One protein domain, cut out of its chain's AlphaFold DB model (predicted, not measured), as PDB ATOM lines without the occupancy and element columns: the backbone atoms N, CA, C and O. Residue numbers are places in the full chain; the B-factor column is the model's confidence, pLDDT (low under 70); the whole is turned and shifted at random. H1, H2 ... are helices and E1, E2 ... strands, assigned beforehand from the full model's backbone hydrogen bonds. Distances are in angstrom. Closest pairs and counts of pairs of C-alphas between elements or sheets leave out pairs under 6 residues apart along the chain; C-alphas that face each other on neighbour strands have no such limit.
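What this domain is: This is residues 230 to 339 of the 343 residues of an uncharacterized protein of Bondarzewia mesenterica (UniProt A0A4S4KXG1). The long helix H2 makes the core, with the shorter helices H1 and H4 packed on its middle stretch at a slant, H3 turning a corner from the far end of H4, and the short strand E1 with a long loop on the side of H1 and H3. After H4 a tail with H5 and H6 leads away, and its residues 325 to 330 and 332 to 339 stick out free. The printed part has 110 residues with one named strand and six named helices, in the order E1, H1, H2, H3, H4, H5, H6; the class is mostly helix. It is only just loose, close to compact, with a radius of gyration of the C-alphas of 16.1 A and spans of 41 by 39 by 25 A.

How they stand to each other: Start at E1, residues 230 to 233, which pairs with no named strand; C-alpha 233 is 7.4 A from that of Val 251 in H1, residues 249 to 256. H1 and H2, residues 262 to 284, form a helical hairpin at a shallow tilt of 32 degrees, opposite ways; they only just touch, with 3 pairs of C-alphas within 8 A, the closest Leu 255 and Tyr 269 at 7.1 A. H3, residues 293 to 305, and H4, residues 307 to 317, are about perpendicular at 84 degrees and only just touch, only at the corner, with 3 pairs within 8 A, closest at Leu 304 and Arg 310, 4.9 A. H4 is the hub: it touches H2 at a steep tilt of 50 degrees, opposite ways, with the closest C-alphas, Leu 276 and Ser 317, 4.4 A apart. H4 also touches H1 at a steep tilt of 40 degrees, the same way, closest at Glu 250 and Arg 315, 6.0 A. H5, residues 321 to 324, is close to H2 but not clearly touching, at Cys 271 and Leu 323, 6.6 A between C-alphas; H6, residues 329 to 336, touches no helix. Every O i to N i+4 pair is within hydrogen-bond range in H1, H2, H3 and H4, and 3 of 4 in H6; H5 is too short for such a pair.

Where its parts are: Find C-alpha 230 at (93.994, -34.661, 11.763), where E1 begins. H2 runs 32.2 A from C-alpha 262 at (92.107, -10.104, 22.956); H3 measures 18.2 A, H4 15.3 A, H6 10.7 A, H1 10.2 A, E1 9.6 A and H5 5.5 A. H6 ends at C-alpha 336, (91.785, -17.810, 36.606).

The domain as a whole: The C-alphas farthest apart, those of Pro 260 and Ala 291, are 47.7 A apart. The printed part has no cut, and the link from E1 to H1, residues 234 to 248, is long. Look at the B-factor column: residues 321 to 339 are under 70, and the mean of the printed part is 83.2.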
ATOM      1  N   ALA A 230      93.824 -36.079  12.053       94.12
ATOM      2  CA  ALA A 230      93.994 -34.661  11.763       94.12
ATOM      3  C   ALA A 230      92.648 -33.954  11.579       94.12
ATOM      4  O   ALA A 230      91.699 -34.526  11.039       94.12
ATOM      5  N   LEU A 231      92.600 -32.681  11.977       94.62
ATOM      6  CA  LEU A 231      91.492 -31.761  11.714       94.62
ATOM      7  C   LEU A 231      91.973 -30.690  10.717       94.62
ATOM      8  O   LEU A 231      92.483 -29.652  11.137       94.62
ATOM      9  N   PRO A 232      91.922 -30.962   9.400       92.00
ATOM     10  CA  PRO A 232      92.390 -30.018   8.388       92.00
ATOM     11  C   PRO A 232      91.390 -28.873   8.200       92.00
ATOM     12  O   PRO A 232      90.213 -29.152   8.006       92.00
ATOM     13  N   PHE A 233      91.846 -27.620   8.137       92.19
ATOM     14  CA  PHE A 233      91.001 -26.474   7.771       92.19
ATOM     15  C   PHE A 233      91.489 -25.793   6.494       92.19
ATOM     16  O   PHE A 233      92.687 -25.569   6.312       92.19
ATOM     17  N   SER A 234      90.550 -25.423   5.630       90.38
ATOM     18  CA  SER A 234      90.784 -24.663   4.408       90.38
ATOM     19  C   SER A 234      90.203 -23.263   4.567       90.38
ATOM     20  O   SER A 234      89.002 -23.055   4.435       90.38
ATOM     21  N   LEU A 235      91.055 -22.292   4.896       90.50
ATOM     22  CA  LEU A 235      90.624 -20.934   5.258       90.50
ATOM     23  C   LEU A 235      90.701 -19.935   4.095       90.50
ATOM     24  O   LEU A 235      90.634 -18.726   4.314       90.50
ATOM     25  N   HIS A 236      90.877 -20.408   2.859       85.38
ATOM     26  CA  HIS A 236      90.996 -19.501   1.724       85.38
ATOM     27  C   HIS A 236      89.677 -18.770   1.423       85.38
ATOM     28  O   HIS A 236      88.591 -19.093   1.921       85.38
ATOM     29  N   SER A 237      89.785 -17.719   0.611       86.19
ATOM     30  CA  SER A 237      88.628 -16.940   0.180       86.19
ATOM     31  C   SER A 237      87.625 -17.833  -0.548       86.19
ATOM     32  O   SER A 237      88.010 -18.669  -1.363       86.19
ATOM     33  N   TRP A 238      86.332 -17.611  -0.305       84.44
ATOM     34  CA  TRP A 238      85.250 -18.269  -1.049       84.44
ATOM     35  C   TRP A 238      85.253 -17.886  -2.531       84.44
ATOM     36  O   TRP A 238      84.695 -18.605  -3.347       84.44
ATOM     37  N   LYS A 239      85.902 -16.764  -2.873       84.75
ATOM     38  CA  LYS A 239      86.112 -16.324  -4.256       84.75
ATOM     39  C   LYS A 239      87.219 -17.108  -4.963       84.75
ATOM     40  O   LYS A 239      87.322 -17.030  -6.182       84.75
ATOM     41  N   ASP A 240      88.071 -17.805  -4.211       79.75
ATOM     42  CA  ASP A 240      89.089 -18.685  -4.777       79.75
ATOM     43  C   ASP A 240      88.505 -20.089  -4.956       79.75
ATOM     44  O   ASP A 240      88.564 -20.937  -4.067       79.75
ATOM     45  N   GLU A 241      87.937 -20.317  -6.136       76.06
ATOM     46  CA  GLU A 241      87.408 -21.619  -6.558       76.06
ATOM     47  C   GLU A 241      88.513 -22.573  -7.050       76.06
ATOM     48  O   GLU A 241      88.250 -23.735  -7.362       76.06
ATOM     49  N   THR A 242      89.763 -22.099  -7.141       73.62
ATOM     50  CA  THR A 242      90.909 -22.893  -7.613       73.62
ATOM     51  C   THR A 242      91.632 -23.616  -6.472       73.62
ATOM     52  O   THR A 242      92.312 -24.631  -6.695       73.62
ATOM     53  N   GLY A 243      91.458 -23.111  -5.247       72.69
ATOM     54  CA  GLY A 243      91.908 -23.728  -4.008       72.69
ATOM     55  C   GLY A 243      91.271 -25.100  -3.782       72.69
ATOM     56  O   GLY A 243      90.089 -25.323  -4.042       72.69
ATOM     57  N   HIS A 244      92.080 -26.056  -3.325       73.94
ATOM     58  CA  HIS A 244      91.598 -27.375  -2.928       73.94
ATOM     59  C   HIS A 244      92.224 -27.793  -1.587       73.94
ATOM     60  O   HIS A 244      93.452 -27.680  -1.446       73.94
ATOM     61  N   PRO A 245      91.435 -28.338  -0.638       80.12
ATOM     62  CA  PRO A 245      89.974 -28.532  -0.690       80.12
ATOM     63  C   PRO A 245      89.203 -27.204  -0.696       80.12
ATOM     64  O   PRO A 245      89.799 -26.177  -0.397       80.12
ATOM     65  N   LEU A 246      87.907 -27.237  -1.044       85.38
ATOM     66  CA  LEU A 246      87.024 -26.061  -0.988       85.38
ATOM     67  C   LEU A 246      87.087 -25.390   0.396       85.38
ATOM     68  O   LEU A 246      87.400 -26.065   1.382       85.38
ATOM     69  N   PRO A 247      86.797 -24.083   0.489       89.06
ATOM     70  CA  PRO A 247      86.975 -23.364   1.735       89.06
ATOM     71  C   PRO A 247      85.930 -23.797   2.763       89.06
ATOM     72  O   PRO A 247      84.741 -23.909   2.459       89.06
ATOM     73  N   ASP A 248      86.369 -23.979   4.004       93.25
ATOM     74  CA  ASP A 248      85.506 -24.246   5.149       93.25
ATOM     75  C   ASP A 248      84.931 -22.919   5.644       93.25
ATOM     76  O   ASP A 248      85.428 -22.337   6.606       93.25
ATOM     77  N   ILE A 249      83.912 -22.414   4.941       91.12
ATOM     78  CA  ILE A 249      83.340 -21.072   5.152       91.12
ATOM     79  C   ILE A 249      83.008 -20.837   6.629       91.12
ATOM     80  O   ILE A 249      83.479 -19.865   7.205       91.12
ATOM     81  N   GLU A 250      82.301 -21.774   7.258       90.56
ATOM     82  CA  GLU A 250      81.884 -21.669   8.663       90.56
ATOM     83  C   GLU A 250      83.074 -21.607   9.635       90.56
ATOM     84  O   GLU A 250      83.014 -20.932  10.660       90.56
ATOM     85  N   VAL A 251      84.166 -22.323   9.343       94.00
ATOM     86  CA  VAL A 251      85.377 -22.294  10.178       94.00
ATOM     87  C   VAL A 251      86.121 -20.989   9.951       94.00
ATOM     88  O   VAL A 251      86.499 -20.319  10.905       94.00
ATOM     89  N   ARG A 252      86.321 -20.611   8.686       92.56
ATOM     90  CA  ARG A 252      86.993 -19.366   8.322       92.56
ATOM     91  C   ARG A 252      86.299 -18.181   8.961       92.56
ATOM     92  O   ARG A 252      86.978 -17.365   9.570       92.56
ATOM     93  N   ASP A 253      84.984 -18.089   8.836       91.00
ATOM     94  CA  ASP A 253      84.240 -16.936   9.318       91.00
ATOM     95  C   ASP A 253      84.391 -16.817  10.843       91.00
ATOM     96  O   ASP A 253      84.721 -15.739  11.322       91.00
ATOM     97  N   VAL A 254      84.346 -17.920  11.602       90.56
ATOM     98  CA  VAL A 254      84.648 -17.902  13.048       90.56
ATOM     99  C   VAL A 254      86.092 -17.478  13.346       90.56
ATOM    100  O   VAL A 254      86.314 -16.608  14.183       90.56
ATOM    101  N   LEU A 255      87.085 -18.057  12.661       89.88
ATOM    102  CA  LEU A 255      88.505 -17.793  12.941       89.88
ATOM    103  C   LEU A 255      88.990 -16.416  12.452       89.88
ATOM    104  O   LEU A 255      90.060 -15.976  12.873       89.88
ATOM    105  N   THR A 256      88.241 -15.769  11.554       89.31
ATOM    106  CA  THR A 256      88.572 -14.463  10.954       89.31
ATOM    107  C   THR A 256      87.630 -13.338  11.380       89.31
ATOM    108  O   THR A 256      87.864 -12.186  11.012       89.31
ATOM    109  N   THR A 257      86.588 -13.635  12.168       87.38
ATOM    110  CA  THR A 257      85.689 -12.614  12.717       87.38
ATOM    111  C   THR A 257      86.472 -11.691  13.654       87.38
ATOM    112  O   THR A 257      87.060 -12.168  14.629       87.38
ATOM    113  N   PRO A 258      86.480 -10.370  13.398       88.62
ATOM    114  CA  PRO A 258      87.107  -9.416  14.299       88.62
ATOM    115  C   PRO A 258      86.460  -9.454  15.686       88.62
ATOM    116  O   PRO A 258      85.237  -9.489  15.811       88.62
ATOM    117  N   ALA A 259      87.287  -9.389  16.726       89.25
ATOM    118  CA  ALA A 259      86.853  -9.258  18.111       89.25
ATOM    119  C   ALA A 259      87.200  -7.854  18.644       89.25
ATOM    120  O   ALA A 259      88.161  -7.246  18.164       89.25
ATOM    121  N   PRO A 260      86.443  -7.324  19.622       90.44
ATOM    122  CA  PRO A 260      86.707  -6.000  20.194       90.44
ATOM    123  C   PRO A 260      88.038  -5.931  20.957       90.44
ATOM    124  O   PRO A 260      88.661  -4.872  21.001       90.44
ATOM    125  N   ASP A 261      88.474  -7.047  21.541       91.06
ATOM    126  CA  ASP A 261      89.709  -7.168  22.311       91.06
ATOM    127  C   ASP A 261      90.253  -8.611  22.285       91.06
ATOM    128  O   ASP A 261      89.655  -9.526  21.704       91.06
ATOM    129  N   SER A 262      91.427  -8.807  22.892       86.12
ATOM    130  CA  SER A 262      92.107 -10.104  22.956       86.12
ATOM    131  C   SER A 262      91.345 -11.155  23.761       86.12
ATOM    132  O   SER A 262      91.450 -12.338  23.446       86.12
ATOM    133  N   ASP A 263      90.591 -10.745  24.782       86.19
ATOM    134  CA  ASP A 263      89.878 -11.668  25.667       86.19
ATOM    135  C   ASP A 263      88.649 -12.233  24.954       86.19
ATOM    136  O   ASP A 263      88.421 -13.443  24.967       86.19
ATOM    137  N   ALA A 264      87.911 -11.378  24.244       85.12
ATOM    138  CA  ALA A 264      86.829 -11.780  23.359       85.12
ATOM    139  C   ALA A 264      87.336 -12.680  22.220       85.12
ATOM    140  O   ALA A 264      86.704 -13.688  21.903       85.12
ATOM    141  N   LEU A 265      88.505 -12.374  21.641       87.38
ATOM    142  CA  LEU A 265      89.122 -13.224  20.618       87.38
ATOM    143  C   LEU A 265      89.481 -14.610  21.170       87.38
ATOM    144  O   LEU A 265      89.162 -15.630  20.556       87.38
ATOM    145  N   ALA A 266      90.124 -14.659  22.338       87.00
ATOM    146  CA  ALA A 266      90.478 -15.908  22.999       87.00
ATOM    147  C   ALA A 266      89.228 -16.729  23.335       87.00
ATOM    148  O   ALA A 266      89.192 -17.929  23.059       87.00
ATOM    149  N   LEU A 267      88.181 -16.087  23.865       86.19
ATOM    150  CA  LEU A 267      86.904 -16.730  24.162       86.19
ATOM    151  C   LEU A 267      86.265 -17.334  22.905       86.19
ATOM    152  O   LEU A 267      85.844 -18.487  22.947       86.19
ATOM    153  N   ASN A 268      86.268 -16.616  21.778       87.19
ATOM    154  CA  ASN A 268      85.769 -17.135  20.502       87.19
ATOM    155  C   ASN A 268      86.524 -18.399  20.067       87.19
ATOM    156  O   ASN A 268      85.893 -19.396  19.706       87.19
ATOM    157  N   TYR A 269      87.860 -18.402  20.156       90.00
ATOM    158  CA  TYR A 269      88.657 -19.591  19.846       90.00
ATOM    159  C   TYR A 269      88.376 -20.747  20.807       90.00
ATOM    160  O   TYR A 269      88.232 -21.883  20.354       90.00
ATOM    161  N   TYR A 270      88.267 -20.491  22.114       89.38
ATOM    162  CA  TYR A 270      87.935 -21.533  23.088       89.38
ATOM    163  C   TYR A 270      86.565 -22.142  22.814       89.38
ATOM    164  O   TYR A 270      86.437 -23.366  22.801       89.38
ATOM    165  N   CYS A 271      85.563 -21.305  22.546       88.56
ATOM    166  CA  CYS A 271      84.217 -21.759  22.246       88.56
ATOM    167  C   CYS A 271      84.176 -22.603  20.970       88.56
ATOM    168  O   CYS A 271      83.639 -23.712  20.966       88.56
ATOM    169  N   PHE A 272      84.825 -22.124  19.908       92.31
ATOM    170  CA  PHE A 272      84.957 -22.868  18.662       92.31
ATOM    171  C   PHE A 272      85.642 -24.225  18.867       92.31
ATOM    172  O   PHE A 272      85.119 -25.253  18.438       92.31
ATOM    173  N   LEU A 273      86.797 -24.253  19.539       93.19
ATOM    174  CA  LEU A 273      87.559 -25.484  19.758       93.19
ATOM    175  C   LEU A 273      86.805 -26.475  20.649       93.19
ATOM    176  O   LEU A 273      86.826 -27.673  20.370       93.19
ATOM    177  N   ALA A 274      86.106 -25.999  21.682       91.81
ATOM    178  CA  ALA A 274      85.268 -26.841  22.528       91.81
ATOM    179  C   ALA A 274      84.144 -27.503  21.715       91.81
ATOM    180  O   ALA A 274      84.008 -28.728  21.736       91.81
ATOM    181  N   ASN A 275      83.404 -26.715  20.931       93.44
ATOM    182  CA  ASN A 275      82.336 -27.226  20.071       93.44
ATOM    183  C   ASN A 275      82.871 -28.168  18.985       93.44
ATOM    184  O   ASN A 275      82.245 -29.182  18.672       93.44
ATOM    185  N   LEU A 276      84.044 -27.868  18.427       95.56
ATOM    186  CA  LEU A 276      84.726 -28.734  17.473       95.56
ATOM    187  C   LEU A 276      85.064 -30.087  18.089       95.56
ATOM    188  O   LEU A 276      84.754 -31.111  17.486       95.56
ATOM    189  N   PHE A 277      85.680 -30.116  19.268       95.19
ATOM    190  CA  PHE A 277      86.046 -31.375  19.908       95.19
ATOM    191  C   PHE A 277      84.826 -32.179  20.351       95.19
ATOM    192  O   PHE A 277      84.833 -33.397  20.195       95.19
ATOM    193  N   GLU A 278      83.755 -31.528  20.806       94.56
ATOM    194  CA  GLU A 278      82.484 -32.192  21.110       94.56
ATOM    195  C   GLU A 278      81.856 -32.806  19.846       94.56
ATOM    196  O   GLU A 278      81.482 -33.981  19.837       94.56
ATOM    197  N   ALA A 279      81.819 -32.058  18.738       95.31
ATOM    198  CA  ALA A 279      81.300 -32.550  17.464       95.31
ATOM    199  C   ALA A 279      82.155 -33.688  16.885       95.31
ATOM    200  O   ALA A 279      81.609 -34.665  16.363       95.31
ATOM    201  N   VAL A 280      83.485 -33.590  16.988       96.50
ATOM    202  CA  VAL A 280      84.422 -34.649  16.588       96.50
ATOM    203  C   VAL A 280      84.211 -35.888  17.450       96.50
ATOM    204  O   VAL A 280      84.060 -36.969  16.892       96.50
ATOM    205  N   HIS A 281      84.121 -35.745  18.774       95.44
ATOM    206  CA  HIS A 281      83.870 -36.858  19.689       95.44
ATOM    207  C   HIS A 281      82.566 -37.581  19.346       95.44
ATOM    208  O   HIS A 281      82.587 -38.783  19.106       95.44
ATOM    209  N   ALA A 282      81.456 -36.849  19.215       95.44
ATOM    210  CA  ALA A 282      80.155 -37.418  18.851       95.44
ATOM    211  C   ALA A 282      80.149 -38.097  17.467       95.44
ATOM    212  O   ALA A 282      79.301 -38.937  17.184       95.44
ATOM    213  N   THR A 283      81.075 -37.714  16.584       96.31
ATOM    214  CA  THR A 283      81.234 -38.328  15.258       96.31
ATOM    215  C   THR A 283      82.125 -39.567  15.309       96.31
ATOM    216  O   THR A 283      81.864 -40.529  14.596       96.31
ATOM    217  N   VAL A 284      83.162 -39.547  16.149       95.75
ATOM    218  CA  VAL A 284      84.142 -40.627  16.321       95.75
ATOM    219  C   VAL A 284      83.604 -41.769  17.180       95.75
ATOM    220  O   VAL A 284      83.865 -42.923  16.863       95.75
ATOM    221  N   GLU A 285      82.854 -41.470  18.239       95.50
ATOM    222  CA  GLU A 285      82.298 -42.454  19.177       95.50
ATOM    223  C   GLU A 285      81.527 -43.606  18.498       95.50
ATOM    224  O   GLU A 285      81.778 -44.758  18.851       95.50
ATOM    225  N   PRO A 286      80.651 -43.365  17.500       95.12
ATOM    226  CA  PRO A 286      79.967 -44.446  16.794       95.12
ATOM    227  C   PRO A 286      80.815 -45.115  15.697       95.12
ATOM    228  O   PRO A 286      80.319 -46.023  15.031       95.12
ATOM    229  N   MET A 287      82.049 -44.666  15.435       94.00
ATOM    230  CA  MET A 287      82.892 -45.294  14.416       94.00
ATOM    231  C   MET A 287      83.410 -46.644  14.909       94.00
ATOM    232  O   MET A 287      83.910 -46.770  16.025       94.00
ATOM    233  N   GLU A 288      83.355 -47.643  14.032       92.62
ATOM    234  CA  GLU A 288      83.881 -48.972  14.333       92.62
ATOM    235  C   GLU A 288      85.373 -48.917  14.711       92.62
ATOM    236  O   GLU A 288      86.171 -48.305  13.980       92.62
ATOM    237  N   PRO A 289      85.780 -49.593  15.803       92.25
ATOM    238  CA  PRO A 289      87.183 -49.754  16.147       92.25
ATOM    239  C   PRO A 289      87.979 -50.344  14.980       92.25
ATOM    240  O   PRO A 289      87.503 -51.209  14.240       92.25
ATOM    241  N   ARG A 290      89.220 -49.887  14.814       94.62
ATOM    242  CA  ARG A 290      90.136 -50.382  13.777       94.62
ATOM    243  C   ARG A 290      91.273 -51.189  14.389       94.62
ATOM    244  O   ARG A 290      91.538 -51.074  15.584       94.62
ATOM    245  N   ALA A 291      91.948 -52.001  13.574       93.56
ATOM    246  CA  ALA A 291      93.035 -52.849  14.057       93.56
ATOM    247  C   ALA A 291      94.301 -52.036  14.370       93.56
ATOM    248  O   ALA A 291      95.116 -52.451  15.192       93.56
ATOM    249  N   SER A 292      94.456 -50.865  13.746       95.81
ATOM    250  CA  SER A 292      95.558 -49.943  14.010       95.81
ATOM    251  C   SER A 292      95.114 -48.481  14.057       95.81
ATOM    252  O   SER A 292      94.052 -48.098  13.561       95.81
ATOM    253  N   TYR A 293      95.972 -47.637  14.637       93.88
ATOM    254  CA  TYR A 293      95.781 -46.188  14.645       93.88
ATOM    255  C   TYR A 293      95.757 -45.596  13.229       93.88
ATOM    256  O   TYR A 293      94.945 -44.720  12.947       93.88
ATOM    257  N   GLU A 294      96.611 -46.083  12.325       94.25
ATOM    258  CA  GLU A 294      96.665 -45.597  10.941       94.25
ATOM    259  C   GLU A 294      95.387 -45.953  10.175       94.25
ATOM    260  O   GLU A 294      94.836 -45.113   9.470       94.25
ATOM    261  N   GLU A 295      94.843 -47.158  10.371       95.62
ATOM    262  CA  GLU A 295      93.540 -47.529   9.804       95.62
ATOM    263  C   GLU A 295      92.411 -46.635  10.328       95.62
ATOM    264  O   GLU A 295      91.514 -46.247   9.574       95.62
ATOM    265  N   PHE A 296      92.456 -46.281  11.614       96.56
ATOM    266  CA  PHE A 296      91.507 -45.346  12.205       96.56
ATOM    267  C   PHE A 296      91.651 -43.938  11.610       96.56
ATOM    268  O   PHE A 296      90.658 -43.365  11.158       96.56
ATOM    269  N   ALA A 297      92.875 -43.411  11.518       96.12
ATOM    270  CA  ALA A 297      93.166 -42.126  10.887       96.12
ATOM    271  C   ALA A 297      92.700 -42.087   9.424       96.12
ATOM    272  O   ALA A 297      92.041 -41.137   9.003       96.12
ATOM    273  N   PHE A 298      92.951 -43.153   8.661       95.06
ATOM    274  CA  PHE A 298      92.476 -43.286   7.288       95.06
ATOM    275  C   PHE A 298      90.944 -43.297   7.195       95.06
ATOM    276  O   PHE A 298      90.374 -42.634   6.323       95.06
ATOM    277  N   SER A 299      90.260 -44.012   8.096       95.62
ATOM    278  CA  SER A 299      88.793 -44.029   8.172       95.62
ATOM    279  C   SER A 299      88.234 -42.638   8.483       95.62
ATOM    280  O   SER A 299      87.277 -42.203   7.844       95.62
ATOM    281  N   TRP A 300      88.853 -41.920   9.423       96.62
ATOM    282  CA  TRP A 300      88.506 -40.541   9.760       96.62
ATOM    283  C   TRP A 300      88.719 -39.583   8.581       96.62
ATOM    284  O   TRP A 300      87.816 -38.836   8.206       96.62
ATOM    285  N   ARG A 301      89.877 -39.646   7.916       94.75
ATOM    286  CA  ARG A 301      90.146 -38.847   6.712       94.75
ATOM    287  C   ARG A 301      89.132 -39.149   5.614       94.75
ATOM    288  O   ARG A 301      88.696 -38.235   4.924       94.75
ATOM    289  N   SER A 302      88.745 -40.412   5.448       93.56
ATOM    290  CA  SER A 302      87.740 -40.819   4.458       93.56
ATOM    291  C   SER A 302      86.357 -40.231   4.755       93.56
ATOM    292  O   SER A 302      85.663 -39.847   3.818       93.56
ATOM    293  N   TYR A 303      85.991 -40.082   6.031       94.75
ATOM    294  CA  TYR A 303      84.794 -39.343   6.440       94.75
ATOM    295  C   TYR A 303      84.884 -37.853   6.058       94.75
ATOM    296  O   TYR A 303      83.970 -37.323   5.441       94.75
ATOM    297  N   LEU A 304      86.014 -37.189   6.332       93.25
ATOM    298  CA  LEU A 304      86.209 -35.759   6.018       93.25
ATOM    299  C   LEU A 304      86.388 -35.441   4.524       93.25
ATOM    300  O   LEU A 304      86.349 -34.280   4.120       93.25
ATOM    301  N   VAL A 305      86.651 -36.460   3.710       89.94
ATOM    302  CA  VAL A 305      86.758 -36.368   2.249       89.94
ATOM    303  C   VAL A 305      85.404 -36.140   1.596       89.94
ATOM    304  O   VAL A 305      85.360 -35.531   0.520       89.94
ATOM    305  N   ASP A 306      84.342 -36.638   2.227       89.62
ATOM    306  CA  ASP A 306      82.972 -36.341   1.854       89.62
ATOM    307  C   ASP A 306      82.618 -34.917   2.295       89.62
ATOM    308  O   ASP A 306      82.610 -34.589   3.485       89.62
ATOM    309  N   GLN A 307      82.327 -34.063   1.315       84.94
ATOM    310  CA  GLN A 307      82.095 -32.642   1.550       84.94
ATOM    311  C   GLN A 307      80.897 -32.418   2.480       84.94
ATOM    312  O   GLN A 307      80.957 -31.563   3.356       84.94
ATOM    313  N   SER A 308      79.842 -33.228   2.352       90.31
ATOM    314  CA  SER A 308      78.649 -33.090   3.190       90.31
ATOM    315  C   SER A 308      78.938 -33.414   4.658       90.31
ATOM    316  O   SER A 308      78.523 -32.685   5.558       90.31
ATOM    317  N   SER A 309      79.716 -34.468   4.908       93.25
ATOM    318  CA  SER A 309      80.161 -34.882   6.237       93.25
ATOM    319  C   SER A 309      81.051 -33.821   6.881       93.25
ATOM    320  O   SER A 309      80.808 -33.417   8.020       93.25
ATOM    321  N   ARG A 310      82.028 -33.309   6.125       93.31
ATOM    322  CA  ARG A 310      82.927 -32.227   6.546       93.31
ATOM    323  C   ARG A 310      82.165 -30.947   6.893       93.31
ATOM    324  O   ARG A 310      82.342 -30.405   7.981       93.31
ATOM    325  N   GLU A 311      81.275 -30.496   6.012       91.81
ATOM    326  CA  GLU A 311      80.454 -29.302   6.236       91.81
ATOM    327  C   GLU A 311      79.534 -29.459   7.445       91.81
ATOM    328  O   GLU A 311      79.416 -28.545   8.255       91.81
ATOM    329  N   ASN A 312      78.897 -30.620   7.611       93.25
ATOM    330  CA  ASN A 312      78.036 -30.883   8.762       93.25
ATOM    331  C   ASN A 312      78.819 -30.935  10.080       93.25
ATOM    332  O   ASN A 312      78.305 -30.511  11.119       93.25
ATOM    333  N   LEU A 313      80.050 -31.452  10.069       94.81
ATOM    334  CA  LEU A 313      80.937 -31.401  11.227       94.81
ATOM    335  C   LEU A 313      81.261 -29.948  11.588       94.81
ATOM    336  O   LEU A 313      81.051 -29.546  12.733       94.81
ATOM    337  N   TYR A 314      81.709 -29.156  10.614       94.50
ATOM    338  CA  TYR A 314      82.163 -27.793  10.874       94.50
ATOM    339  C   TYR A 314      81.037 -26.799  11.156       94.50
ATOM    340  O   TYR A 314      81.180 -25.941  12.021       94.50
ATOM    341  N   ARG A 315      79.866 -26.969  10.541       93.00
ATOM    342  CA  ARG A 315      78.676 -26.176  10.875       93.00
ATOM    343  C   ARG A 315      78.254 -26.366  12.334       93.00
ATOM    344  O   ARG A 315      77.863 -25.405  12.984       93.00
ATOM    345  N   ARG A 316      78.357 -27.590  12.870       89.50
ATOM    346  CA  ARG A 316      78.087 -27.855  14.296       89.50
ATOM    347  C   ARG A 316      79.117 -27.184  15.203       89.50
ATOM    348  O   ARG A 316      78.734 -26.675  16.250       89.50
ATOM    349  N   SER A 317      80.389 -27.153  14.802       89.00
ATOM    350  CA  SER A 317      81.447 -26.519  15.598       89.00
ATOM    351  C   SER A 317      81.393 -24.990  15.601       89.00
ATOM    352  O   SER A 317      81.777 -24.369  16.587       89.00
ATOM    353  N   SER A 318      80.901 -24.381  14.520       87.88
ATOM    354  CA  SER A 318      80.871 -22.921  14.351       87.88
ATOM    355  C   SER A 318      79.674 -22.226  15.005       87.88
ATOM    356  O   SER A 318      79.615 -21.000  15.022       87.88
ATOM    357  N   ASN A 319      78.721 -22.974  15.572       82.88
ATOM    358  CA  ASN A 319      77.580 -22.397  16.281       82.88
ATOM    359  C   ASN A 319      77.975 -21.975  17.710       82.88
ATOM    360  O   ASN A 319      77.859 -22.761  18.656       82.88
ATOM    361  N   LEU A 320      78.459 -20.738  17.855       73.19
ATOM    362  CA  LEU A 320      78.948 -20.189  19.127       73.19
ATOM    363  C   LEU A 320      77.825 -19.886  20.141       73.19
ATOM    364  O   LEU A 320      78.077 -19.937  21.346       73.19
ATOM    365  N   ASP A 321      76.579 -19.702  19.689       67.88
ATOM    366  CA  ASP A 321      75.405 -19.428  20.545       67.88
ATOM    367  C   ASP A 321      75.123 -20.565  21.551       67.88
ATOM    368  O   ASP A 321      74.486 -20.386  22.595       67.88
ATOM    369  N   THR A 322      75.607 -21.774  21.251       56.94
ATOM    370  CA  THR A 322      75.423 -22.960  22.101       56.94
ATOM    371  C   THR A 322      76.219 -22.911  23.410       56.94
ATOM    372  O   THR A 322      75.865 -23.625  24.352       56.94
ATOM    373  N   LEU A 323      77.255 -22.065  23.501       52.50
ATOM    374  CA  LEU A 323      78.121 -21.944  24.681       52.50
ATOM    375  C   LEU A 323      77.816 -20.730  25.557       52.50
ATOM    376  O   LEU A 323      78.017 -20.825  26.765       52.50
ATOM    377  N   GLU A 324      77.249 -19.651  25.005       52.69
ATOM    378  CA  GLU A 324      76.749 -18.517  25.806       52.69
ATOM    379  C   GLU A 324      75.674 -18.951  26.818       52.69
ATOM    380  O   GLU A 324      75.525 -18.352  27.880       52.69
ATOM    381  N   ASN A 325      74.968 -20.048  26.522       51.34
ATOM    382  CA  ASN A 325      73.954 -20.645  27.390       51.34
ATOM    383  C   ASN A 325      74.498 -21.719  28.352       51.34
ATOM    384  O   ASN A 325      73.729 -22.265  29.149       51.34
ATOM    385  N   ARG A 326      75.796 -22.062  28.300       56.47
ATOM    386  CA  ARG A 326      76.411 -22.979  29.274       56.47
ATOM    387  C   ARG A 326      76.925 -22.178  30.475       56.47
ATOM    388  O   ARG A 326      77.475 -21.095  30.282       56.47
ATOM    389  N   PRO A 327      76.795 -22.685  31.716       49.16
ATOM    390  CA  PRO A 327      77.291 -21.989  32.899       49.16
ATOM    391  C   PRO A 327      78.785 -21.679  32.750       49.16
ATOM    392  O   PRO A 327      79.631 -22.575  32.755       49.16
ATOM    393  N   THR A 328      79.111 -20.395  32.609       52.00
ATOM    394  CA  THR A 328      80.468 -19.873  32.360       52.00
ATOM    395  C   THR A 328      81.428 -20.143  33.529       52.00
ATOM    396  O   THR A 328      82.644 -19.986  33.405       52.00
ATOM    397  N   GLU A 329      80.890 -20.595  34.664       48.53
ATOM    398  CA  GLU A 329      81.599 -20.884  35.912       48.53
ATOM    399  C   GLU A 329      82.700 -21.948  35.752       48.53
ATOM    400  O   GLU A 329      83.724 -21.867  36.427       48.53
ATOM    401  N   LEU A 330      82.562 -22.889  34.808       47.97
ATOM    402  CA  LEU A 330      83.576 -23.924  34.547       47.97
ATOM    403  C   LEU A 330      84.781 -23.420  33.732       47.97
ATOM    404  O   LEU A 330      85.901 -23.875  33.958       47.97
ATOM    405  N   TYR A 331      84.583 -22.462  32.824       50.12
ATOM    406  CA  TYR A 331      85.657 -21.958  31.957       50.12
ATOM    407  C   TYR A 331      86.474 -20.848  32.631       50.12
ATOM    408  O   TYR A 331      87.702 -20.835  32.538       50.12
ATOM    409  N   VAL A 332      85.823 -19.964  33.393       45.78
ATOM    410  CA  VAL A 332      86.519 -18.886  34.121       45.78
ATOM    411  C   VAL A 332      87.337 -19.436  35.297       45.78
ATOM    412  O   VAL A 332      88.413 -18.908  35.582       45.78
ATOM    413  N   ALA A 333      86.892 -20.521  35.944       44.75
ATOM    414  CA  ALA A 333      87.646 -21.173  37.018       44.75
ATOM    415  C   ALA A 333      88.961 -21.807  36.520       44.75
ATOM    416  O   ALA A 333      89.984 -21.692  37.191       44.75
ATOM    417  N   GLY A 334      88.963 -22.404  35.322       43.78
ATOM    418  CA  GLY A 334      90.175 -22.954  34.701       43.78
ATOM    419  C   GLY A 334      91.159 -21.879  34.226       43.78
ATOM    420  O   GLY A 334      92.367 -22.043  34.375       43.78
ATOM    421  N   ILE A 335      90.651 -20.750  33.716       46.59
ATOM    422  CA  ILE A 335      91.481 -19.647  33.203       46.59
ATOM    423  C   ILE A 335      92.045 -18.780  34.344       46.59
ATOM    424  O   ILE A 335      93.197 -18.356  34.277       46.59
ATOM    425  N   ARG A 336      91.289 -18.553  35.429       39.28
ATOM    426  CA  ARG A 336      91.785 -17.810  36.606       39.28
ATOM    427  C   ARG A 336      92.573 -18.674  37.598       39.28
ATOM    428  O   ARG A 336      93.389 -18.130  38.335       39.28
ATOM    429  N   GLY A 337      92.371 -19.993  37.612       38.56
ATOM    430  CA  GLY A 337      93.062 -20.919  38.521       38.56
ATOM    431  C   GLY A 337      94.476 -21.336  38.090       38.56
ATOM    432  O   GLY A 337      95.171 -22.000  38.853       38.56
ATOM    433  N   GLY A 338      94.920 -20.955  36.886       39.84
ATOM    434  CA  GLY A 338      96.179 -21.423  36.288       39.84
ATOM    435  C   GLY A 338      97.461 -20.681  36.686       39.84
ATOM    436  O   GLY A 338      98.532 -21.107  36.273       39.84
ATOM    437  N   PHE A 339      97.395 -19.602  37.476       41.09
ATOM    438  CA  PHE A 339      98.595 -18.837  37.877       41.09
ATOM    439  C   PHE A 339      98.687 -18.481  39.365       41.09
ATOM    440  O   PHE A 339      99.549 -17.704  39.769       41.09
TER     441      PHE A 339